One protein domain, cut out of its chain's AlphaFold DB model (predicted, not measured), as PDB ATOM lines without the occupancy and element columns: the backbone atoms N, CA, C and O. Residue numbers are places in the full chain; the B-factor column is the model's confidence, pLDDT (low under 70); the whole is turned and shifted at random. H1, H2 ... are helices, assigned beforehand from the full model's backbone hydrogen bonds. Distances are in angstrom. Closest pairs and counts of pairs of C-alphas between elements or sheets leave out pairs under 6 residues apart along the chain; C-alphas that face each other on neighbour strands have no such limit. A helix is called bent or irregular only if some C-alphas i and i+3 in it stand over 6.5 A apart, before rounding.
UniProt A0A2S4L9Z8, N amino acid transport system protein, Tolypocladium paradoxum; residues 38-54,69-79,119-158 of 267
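What this domain is: This is residues 38 to 54, 69 to 79 and 119 to 158 of the 267 residues of the protein "N amino acid transport system protein" of Tolypocladium paradoxum (UniProt A0A2S4L9Z8). One long helix, H3, makes the longest axis of the model, with a hook at its start where it kinks near residue 126; the two short helices H1 and H2 are near its other end, H1 off to the side. The printed part has 68 residues in three pieces, with three named helices in the order H1, H2, H3 and no named strand, an all-helix class. The outline is elongated, spanning 48 by 30 by 18 A, and only just extended, close to loose, with a radius of gyration of the C-alphas of 16.8 A.

Where its parts are: H1 is residues 39 to 43, 6.3 A from first to last C-alpha, and begins at C-alpha 39 at (153.159, 267.817, 215.427). H2 is residues 72 to 79, 10.8 A long. H3 is residues 119 to 155, 35.6 A long, from C-alpha 119 at (168.741, 244.947, 237.553) to C-alpha 155 at (142.960, 268.904, 232.374). H3 is irregular: C-alphas 125 and 128 are 9.2 A apart, and it has a kink of 122 degrees near residue 126.

How they stand to each other: H2 and H3 only just touch, with 3 pairs of C-alphas within 8 A, and H3 does so with residue 154 alone. Their closest C-alphas are those of Gly 75 and Leu 154, 6.3 A apart. They run the same way at a steep tilt of 68 degrees, only just short of about perpendicular. H1 is apart from H2 and from H3. Residues 136 to 142 of H3 stand free. Each O i to N i+4 pair is within hydrogen-bond range in H1 and H2, and 30 of 33 in H3.

The domain as a whole: The C-alphas farthest apart, those of Gly 69 and Ser 124, are 49.2 A apart. Residues 55 to 68 are not printed, with 9.3 A between C-alphas 54 and 69; residues 80 to 118 are not printed, with 37.0 A between C-alphas 79 and 119. Mean pLDDT of the printed part is 76.1; residues 38 to 54, 69 to 75 and 77 to 79 are under 70.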
ATOM      1  N   SER A  38     156.713 267.553 212.661       46.12
ATOM      2  CA  SER A  38     156.656 267.204 214.094       46.12
ATOM      3  C   SER A  38     155.533 267.845 214.928       46.12
ATOM      4  O   SER A  38     155.750 268.218 216.072       46.12
ATOM      5  N   SER A  39     154.281 267.871 214.459       45.62
ATOM      6  CA  SER A  39     153.159 267.817 215.427       45.62
ATOM      7  C   SER A  39     153.018 266.412 216.026       45.62
ATOM      8  O   SER A  39     152.706 266.263 217.200       45.62
ATOM      9  N   ARG A  40     153.331 265.360 215.251       48.50
ATOM     10  CA  ARG A  40     153.251 263.964 215.715       48.50
ATOM     11  C   ARG A  40     154.443 263.510 216.564       48.50
ATOM     12  O   ARG A  40     154.218 262.816 217.545       48.50
ATOM     13  N   CYS A  41     155.671 263.931 216.239       47.00
ATOM     14  CA  CYS A  41     156.848 263.623 217.065       47.00
ATOM     15  C   CYS A  41     156.948 264.527 218.312       47.00
ATOM     16  O   CYS A  41     157.452 264.088 219.341       47.00
ATOM     17  N   ALA A  42     156.403 265.753 218.283       48.84
ATOM     18  CA  ALA A  42     156.271 266.578 219.485       48.84
ATOM     19  C   ALA A  42     155.255 265.984 220.471       48.84
ATOM     20  O   ALA A  42     155.494 266.035 221.672       48.84
ATOM     21  N   ALA A  43     154.175 265.362 219.987       51.22
ATOM     22  CA  ALA A  43     153.229 264.636 220.836       51.22
ATOM     23  C   ALA A  43     153.866 263.418 221.529       51.22
ATOM     24  O   ALA A  43     153.555 263.135 222.679       51.22
ATOM     25  N   THR A  44     154.825 262.740 220.886       57.69
ATOM     26  CA  THR A  44     155.511 261.568 221.471       57.69
ATOM     27  C   THR A  44     156.493 261.924 222.588       57.69
ATOM     28  O   THR A  44     156.917 261.041 223.326       57.69
ATOM     29  N   PHE A  45     156.862 263.201 222.721       61.56
ATOM     30  CA  PHE A  45     157.815 263.686 223.725       61.56
ATOM     31  C   PHE A  45     157.278 264.855 224.571       61.56
ATOM     32  O   PHE A  45     158.038 265.481 225.304       61.56
ATOM     33  N   GLY A  46     155.977 265.166 224.485       57.41
ATOM     34  CA  GLY A  46     155.359 266.244 225.268       57.41
ATOM     35  C   GLY A  46     155.903 267.641 224.935       57.41
ATOM     36  O   GLY A  46     156.182 268.439 225.835       57.41
ATOM     37  N   GLY A  47     156.113 267.939 223.652       65.19
ATOM     38  CA  GLY A  47     156.621 269.226 223.172       65.19
ATOM     39  C   GLY A  47     155.681 270.420 223.443       65.19
ATOM     40  O   GLY A  47     154.501 270.235 223.730       65.19
ATOM     41  N   PRO A  48     156.177 271.668 223.326       56.25
ATOM     42  CA  PRO A  48     155.452 272.892 223.702       56.25
ATOM     43  C   PRO A  48     154.171 273.200 222.908       56.25
ATOM     44  O   PRO A  48     153.376 274.019 223.350       56.25
ATOM     45  N   ASN A  49     153.942 272.540 221.770       57.09
ATOM     46  CA  ASN A  49     152.776 272.765 220.904       57.09
ATOM     47  C   ASN A  49     151.809 271.563 220.873       57.09
ATOM     48  O   ASN A  49     151.181 271.307 219.848       57.09
ATOM     49  N   VAL A  50     151.738 270.786 221.957       64.94
ATOM     50  CA  VAL A  50     150.721 269.734 222.111       64.94
ATOM     51  C   VAL A  50     149.385 270.374 222.483       64.94
ATOM     52  O   VAL A  50     149.326 271.178 223.412       64.94
ATOM     53  N   ASP A  51     148.341 270.031 221.728       64.69
ATOM     54  CA  ASP A  51     146.965 270.467 221.971       64.69
ATOM     55  C   ASP A  51     146.340 269.626 223.089       64.69
ATOM     56  O   ASP A  51     146.300 268.395 223.010       64.69
ATOM     57  N   ILE A  52     145.878 270.289 224.149       66.69
ATOM     58  CA  ILE A  52     145.260 269.629 225.299       66.69
ATOM     59  C   ILE A  52     143.773 269.447 224.983       66.69
ATOM     60  O   ILE A  52     143.018 270.413 224.913       66.69
ATOM     61  N   GLY A  53     143.333 268.197 224.817       64.62
ATOM     62  CA  GLY A  53     141.922 267.887 224.543       64.62
ATOM     63  C   GLY A  53     140.930 268.280 225.667       64.62
ATOM     64  O   GLY A  53     141.344 268.708 226.751       64.62
ATOM     65  N   PRO A  54     139.616 268.090 225.443       65.56
ATOM     66  CA  PRO A  54     138.543 268.552 226.334       65.56
ATOM     67  C   PRO A  54     138.444 267.780 227.665       65.56
ATOM     68  O   PRO A  54     138.815 266.606 227.739       65.56
ATOM     69  N   GLY A  69     141.997 274.721 222.414       55.22
ATOM     70  CA  GLY A  69     143.220 275.254 221.795       55.22
ATOM     71  C   GLY A  69     144.253 275.844 222.769       55.22
ATOM     72  O   GLY A  69     145.139 276.584 222.341       55.22
ATOM     73  N   THR A  70     144.153 275.547 224.068       60.16
ATOM     74  CA  THR A  70     145.175 275.922 225.060       60.16
ATOM     75  C   THR A  70     146.497 275.213 224.747       60.16
ATOM     76  O   THR A  70     146.553 273.983 224.696       60.16
ATOM     77  N   THR A  71     147.574 275.983 224.571       62.59
ATOM     78  CA  THR A  71     148.913 275.423 224.348       62.59
ATOM     79  C   THR A  71     149.527 274.912 225.653       62.59
ATOM     80  O   THR A  71     149.148 275.350 226.743       62.59
ATOM     81  N   LYS A  72     150.509 274.002 225.567       65.31
ATOM     82  CA  LYS A  72     151.193 273.420 226.738       65.31
ATOM     83  C   LYS A  72     151.622 274.484 227.757       65.31
ATOM     84  O   LYS A  72     151.336 274.335 228.942       65.31
ATOM     85  N   SER A  73     152.265 275.559 227.294       63.16
ATOM     86  CA  SER A  73     152.759 276.627 228.170       63.16
ATOM     87  C   SER A  73     151.634 277.349 228.903       63.16
ATOM     88  O   SER A  73     151.789 277.719 230.063       63.16
ATOM     89  N   ASP A  74     150.490 277.528 228.249       66.69
ATOM     90  CA  ASP A  74     149.355 278.243 228.827       66.69
ATOM     91  C   ASP A  74     148.669 277.391 229.901       66.69
ATOM     92  O   ASP A  74     148.310 277.904 230.962       66.69
ATOM     93  N   GLY A  75     148.565 276.076 229.670       66.19
ATOM     94  CA  GLY A  75     148.071 275.115 230.658       66.19
ATOM     95  C   GLY A  75     148.977 275.026 231.891       66.19
ATOM     96  O   GLY A  75     148.491 275.118 233.018       66.19
ATOM     97  N   GLU A  76     150.295 274.914 231.692       70.12
ATOM     98  CA  GLU A  76     151.283 274.866 232.782       70.12
ATOM     99  C   GLU A  76     151.250 276.140 233.641       70.12
ATOM    100  O   GLU A  76     151.204 276.059 234.872       70.12
ATOM    101  N   ASN A  77     151.208 277.313 233.002       69.50
ATOM    102  CA  ASN A  77     151.152 278.602 233.691       69.50
ATOM    103  C   ASN A  77     149.824 278.796 234.437       69.50
ATOM    104  O   ASN A  77     149.825 279.241 235.585       69.50
ATOM    105  N   ALA A  78     148.695 278.420 233.826       66.75
ATOM    106  CA  ALA A  78     147.380 278.524 234.453       66.75
ATOM    107  C   ALA A  78     147.234 277.589 235.660       66.75
ATOM    108  O   ALA A  78     146.587 277.957 236.642       66.75
ATOM    109  N   VAL A  79     147.827 276.393 235.612       68.88
ATOM    110  CA  VAL A  79     147.897 275.503 236.776       68.88
ATOM    111  C   VAL A  79     148.811 276.124 237.832       68.88
ATOM    112  O   VAL A  79     148.368 276.321 238.960       68.88
ATOM    113  N   PHE A 119     168.139 245.237 238.854       87.44
ATOM    114  CA  PHE A 119     168.741 244.947 237.553       87.44
ATOM    115  C   PHE A 119     169.745 243.786 237.556       87.44
ATOM    116  O   PHE A 119     169.657 242.968 236.638       87.44
ATOM    117  N   PRO A 120     170.645 243.622 238.547       85.56
ATOM    118  CA  PRO A 120     171.618 242.530 238.526       85.56
ATOM    119  C   PRO A 120     170.957 241.146 238.479       85.56
ATOM    120  O   PRO A 120     171.336 240.295 237.674       85.56
ATOM    121  N   ALA A 121     169.922 240.933 239.295       84.62
ATOM    122  CA  ALA A 121     169.197 239.667 239.338       84.62
ATOM    123  C   ALA A 121     168.372 239.435 238.060       84.62
ATOM    124  O   ALA A 121     168.379 238.331 237.517       84.62
ATOM    125  N   ALA A 122     167.712 240.477 237.543       88.75
ATOM    126  CA  ALA A 122     166.914 240.383 236.321       88.75
ATOM    127  C   ALA A 122     167.772 240.054 235.084       88.75
ATOM    128  O   ALA A 122     167.424 239.170 234.298       88.75
ATOM    129  N   TYR A 123     168.923 240.717 234.932       89.19
ATOM    130  CA  TYR A 123     169.847 240.473 233.819       89.19
ATOM    131  C   TYR A 123     170.547 239.111 233.923       89.19
ATOM    132  O   TYR A 123     170.821 238.499 232.892       89.19
ATOM    133  N   SER A 124     170.787 238.605 235.138       90.50
ATOM    134  CA  SER A 124     171.328 237.255 235.353       90.50
ATOM    135  C   SER A 124     170.384 236.159 234.834       90.50
ATOM    136  O   SER A 124     170.832 235.203 234.209       90.50
ATOM    137  N   GLN A 125     169.069 236.320 235.017       90.38
ATOM    138  CA  GLN A 125     168.081 235.326 234.573       90.38
ATOM    139  C   GLN A 125     167.753 235.414 233.078       90.38
ATOM    140  O   GLN A 125     167.558 234.392 232.425       90.38
ATOM    141  N   MET A 126     167.660 236.632 232.534       87.06
ATOM    142  CA  MET A 126     167.167 236.876 231.170       87.06
ATOM    143  C   MET A 126     168.287 237.048 230.129       87.06
ATOM    144  O   MET A 126     168.020 237.124 228.928       87.06
ATOM    145  N   GLY A 127     169.543 237.123 230.578       89.88
ATOM    146  CA  GLY A 127     170.696 237.452 229.745       89.88
ATOM    147  C   GLY A 127     170.724 238.924 229.315       89.88
ATOM    148  O   GLY A 127     169.764 239.678 229.484       89.88
ATOM    149  N   TRP A 128     171.844 239.347 228.721       86.81
ATOM    150  CA  TRP A 128     172.062 240.751 228.346       86.81
ATOM    151  C   TRP A 128     171.059 241.252 227.295       86.81
ATOM    152  O   TRP A 128     170.575 242.377 227.391       86.81
ATOM    153  N   PHE A 129     170.709 240.409 226.318       93.38
ATOM    154  CA  PHE A 129     169.779 240.776 225.252       93.38
ATOM    155  C   PHE A 129     168.332 240.849 225.756       93.38
ATOM    156  O   PHE A 129     167.635 241.824 225.481       93.38
ATOM    157  N   GLY A 130     167.896 239.853 226.538       91.75
ATOM    158  CA  GLY A 130     166.554 239.823 227.123       91.75
ATOM    159  C   GLY A 130     166.327 240.980 228.093       91.75
ATOM    160  O   GLY A 130     165.315 241.674 227.994       91.75
ATOM    161  N   GLY A 131     167.310 241.256 228.957       90.88
ATOM    162  CA  GLY A 131     167.269 242.396 229.872       90.88
ATOM    163  C   GLY A 131     167.179 243.739 229.140       90.88
ATOM    164  O   GLY A 131     166.341 244.575 229.491       90.88
ATOM    165  N   LEU A 132     167.975 243.934 228.081       92.06
ATOM    166  CA  LEU A 132     167.962 245.175 227.301       92.06
ATOM    167  C   LEU A 132     166.627 245.377 226.573       92.06
ATOM    168  O   LEU A 132     166.040 246.459 226.654       92.06
ATOM    169  N   LEU A 133     166.117 244.337 225.907       93.50
ATOM    170  CA  LEU A 133     164.831 244.392 225.208       93.50
ATOM    171  C   LEU A 133     163.684 244.702 226.179       93.50
ATOM    172  O   LEU A 133     162.876 245.595 225.914       93.50
ATOM    173  N   ALA A 134     163.643 244.025 227.329       91.81
ATOM    174  CA  ALA A 134     162.648 244.283 228.364       91.81
ATOM    175  C   ALA A 134     162.744 245.717 228.909       91.81
ATOM    176  O   ALA A 134     161.717 246.352 229.146       91.81
ATOM    177  N   THR A 135     163.956 246.257 229.066       92.12
ATOM    178  CA  THR A 135     164.165 247.634 229.541       92.12
ATOM    179  C   THR A 135     163.611 248.658 228.546       92.12
ATOM    180  O   THR A 135     162.902 249.576 228.954       92.12
ATOM    181  N   VAL A 136     163.864 248.487 227.243       93.00
ATOM    182  CA  VAL A 136     163.348 249.392 226.198       93.00
ATOM    183  C   VAL A 136     161.820 249.350 226.123       93.00
ATOM    184  O   VAL A 136     161.181 250.399 226.043       93.00
ATOM    185  N   LEU A 137     161.223 248.155 226.194       94.12
ATOM    186  CA  LEU A 137     159.767 248.000 226.179       94.12
ATOM    187  C   LEU A 137     159.112 248.660 227.399       94.12
ATOM    188  O   LEU A 137     158.147 249.409 227.247       94.12
ATOM    189  N   ASN A 138     159.665 248.450 228.597       92.75
ATOM    190  CA  ASN A 138     159.174 249.107 229.809       92.75
ATOM    191  C   ASN A 138     159.343 250.629 229.741       92.75
ATOM    192  O   ASN A 138     158.412 251.358 230.073       92.75
ATOM    193  N   ALA A 139     160.483 251.126 229.250       91.81
ATOM    194  CA  ALA A 139     160.710 252.560 229.084       91.81
ATOM    195  C   ALA A 139     159.669 253.206 228.153       91.81
ATOM    196  O   ALA A 139     159.134 254.265 228.478       91.81
ATOM    197  N   ALA A 140     159.324 252.555 227.036       93.25
ATOM    198  CA  ALA A 140     158.287 253.042 226.125       93.25
ATOM    199  C   ALA A 140     156.893 253.073 226.784       93.25
ATOM    200  O   ALA A 140     156.168 254.059 226.640       93.25
ATOM    201  N   LEU A 141     156.535 252.032 227.544       93.69
ATOM    202  CA  LEU A 141     155.266 251.967 228.282       93.69
ATOM    203  C   LEU A 141     155.176 253.040 229.376       93.69
ATOM    204  O   LEU A 141     154.146 253.708 229.504       93.69
ATOM    205  N   TYR A 142     156.251 253.246 230.140       91.38
ATOM    206  CA  TYR A 142     156.303 254.293 231.160       91.38
ATOM    207  C   TYR A 142     156.244 255.689 230.550       91.38
ATOM    208  O   TYR A 142     155.514 256.537 231.063       91.38
ATOM    209  N   GLN A 143     156.933 255.918 229.431       90.38
ATOM    210  CA  GLN A 143     156.864 257.190 228.716       90.38
ATOM    211  C   GLN A 143     155.437 257.478 228.230       90.38
ATOM    212  O   GLN A 143     154.921 258.573 228.452       90.38
ATOM    213  N   TYR A 144     154.768 256.494 227.625       89.50
ATOM    214  CA  TYR A 144     153.378 256.630 227.182       89.50
ATOM    215  C   TYR A 144     152.421 256.934 228.347       89.50
ATOM    216  O   TYR A 144     151.588 257.843 228.268       89.50
ATOM    217  N   THR A 145     152.580 256.212 229.458       90.31
ATOM    218  CA  THR A 145     151.755 256.401 230.659       90.31
ATOM    219  C   THR A 145     151.998 257.775 231.280       90.31
ATOM    220  O   THR A 145     151.045 258.454 231.658       90.31
ATOM    221  N   SER A 146     153.255 258.224 231.339       88.12
ATOM    222  CA  SER A 146     153.629 259.533 231.880       88.12
ATOM    223  C   SER A 146     153.029 260.684 231.072       88.12
ATOM    224  O   SER A 146     152.487 261.610 231.672       88.12
ATOM    225  N   LEU A 147     153.054 260.606 229.737       85.88
ATOM    226  CA  LEU A 147     152.439 261.621 228.872       85.88
ATOM    227  C   LEU A 147     150.916 261.671 229.041       85.88
ATOM    228  O   LEU A 147     150.348 262.749 229.188       85.88
ATOM    229  N   THR A 148     150.269 260.506 229.103       86.38
ATOM    230  CA  THR A 148     148.816 260.416 229.311       86.38
ATOM    231  C   THR A 148     148.411 260.980 230.677       86.38
ATOM    232  O   THR A 148     147.465 261.759 230.786       86.38
ATOM    233  N   LEU A 149     149.153 260.618 231.728       86.00
ATOM    234  CA  LEU A 149     148.919 261.102 233.087       86.00
ATOM    235  C   LEU A 149     149.142 262.614 233.191       86.00
ATOM    236  O   LEU A 149     148.373 263.313 233.842       86.00
ATOM    237  N   TRP A 150     150.177 263.122 232.530       83.12
ATOM    238  CA  TRP A 150     150.474 264.547 232.466       83.12
ATOM    239  C   TRP A 150     149.322 265.353 231.850       83.12
ATOM    240  O   TRP A 150     148.858 266.322 232.454       83.12
ATOM    241  N   GLU A 151     148.824 264.937 230.681       81.31
ATOM    242  CA  GLU A 151     147.685 265.589 230.022       81.31
ATOM    243  C   GLU A 151     146.424 265.548 230.891       81.31
ATOM    244  O   GLU A 151     145.692 266.537 230.977       81.31
ATOM    245  N   PHE A 152     146.198 264.428 231.585       81.50
ATOM    246  CA  PHE A 152     145.098 264.293 232.535       81.50
ATOM    247  C   PHE A 152     145.221 265.288 233.698       81.50
ATOM    248  O   PHE A 152     144.255 265.980 234.014       81.50
ATOM    249  N   CYS A 153     146.406 265.417 234.299       80.19
ATOM    250  CA  CYS A 153     146.648 266.337 235.413       80.19
ATOM    251  C   CYS A 153     146.495 267.816 235.017       80.19
ATOM    252  O   CYS A 153     146.006 268.612 235.816       80.19
ATOM    253  N   LEU A 154     146.873 268.198 233.790       77.06
ATOM    254  CA  LEU A 154     146.636 269.560 233.285       77.06
ATOM    255  C   LEU A 154     145.146 269.842 233.058       77.06
ATOM    256  O   LEU A 154     144.674 270.958 233.284       77.06
ATOM    257  N   ARG A 155     144.400 268.826 232.620       75.25
ATOM    258  CA  ARG A 155     142.960 268.904 232.374       75.25
ATOM    259  C   ARG A 155     142.138 268.885 233.663       75.25
ATOM    260  O   ARG A 155     141.084 269.505 233.679       75.25
ATOM    261  N   HIS A 156     142.618 268.224 234.716       76.00
ATOM    262  CA  HIS A 156     141.937 268.058 236.005       76.00
ATOM    263  C   HIS A 156     142.820 268.502 237.195       76.00
ATOM    264  O   HIS A 156     143.239 267.669 238.001       76.00
ATOM    265  N   PRO A 157     143.107 269.812 237.349       70.75
ATOM    266  CA  PRO A 157     143.923 270.356 238.441       70.75
ATOM    267  C   PRO A 157     143.307 270.187 239.841       70.75
ATOM    268  O   PRO A 157     143.999 270.379 240.841       70.75
ATOM    269  N   GLU A 158     142.018 269.850 239.933       72.19
ATOM    270  CA  GLU A 158     141.332 269.494 241.179       72.19
ATOM    271  C   GLU A 158     141.819 268.168 241.779       72.19
ATOM    272  O   GLU A 158     141.640 267.923 242.975       72.19
TER     273      GLU A 158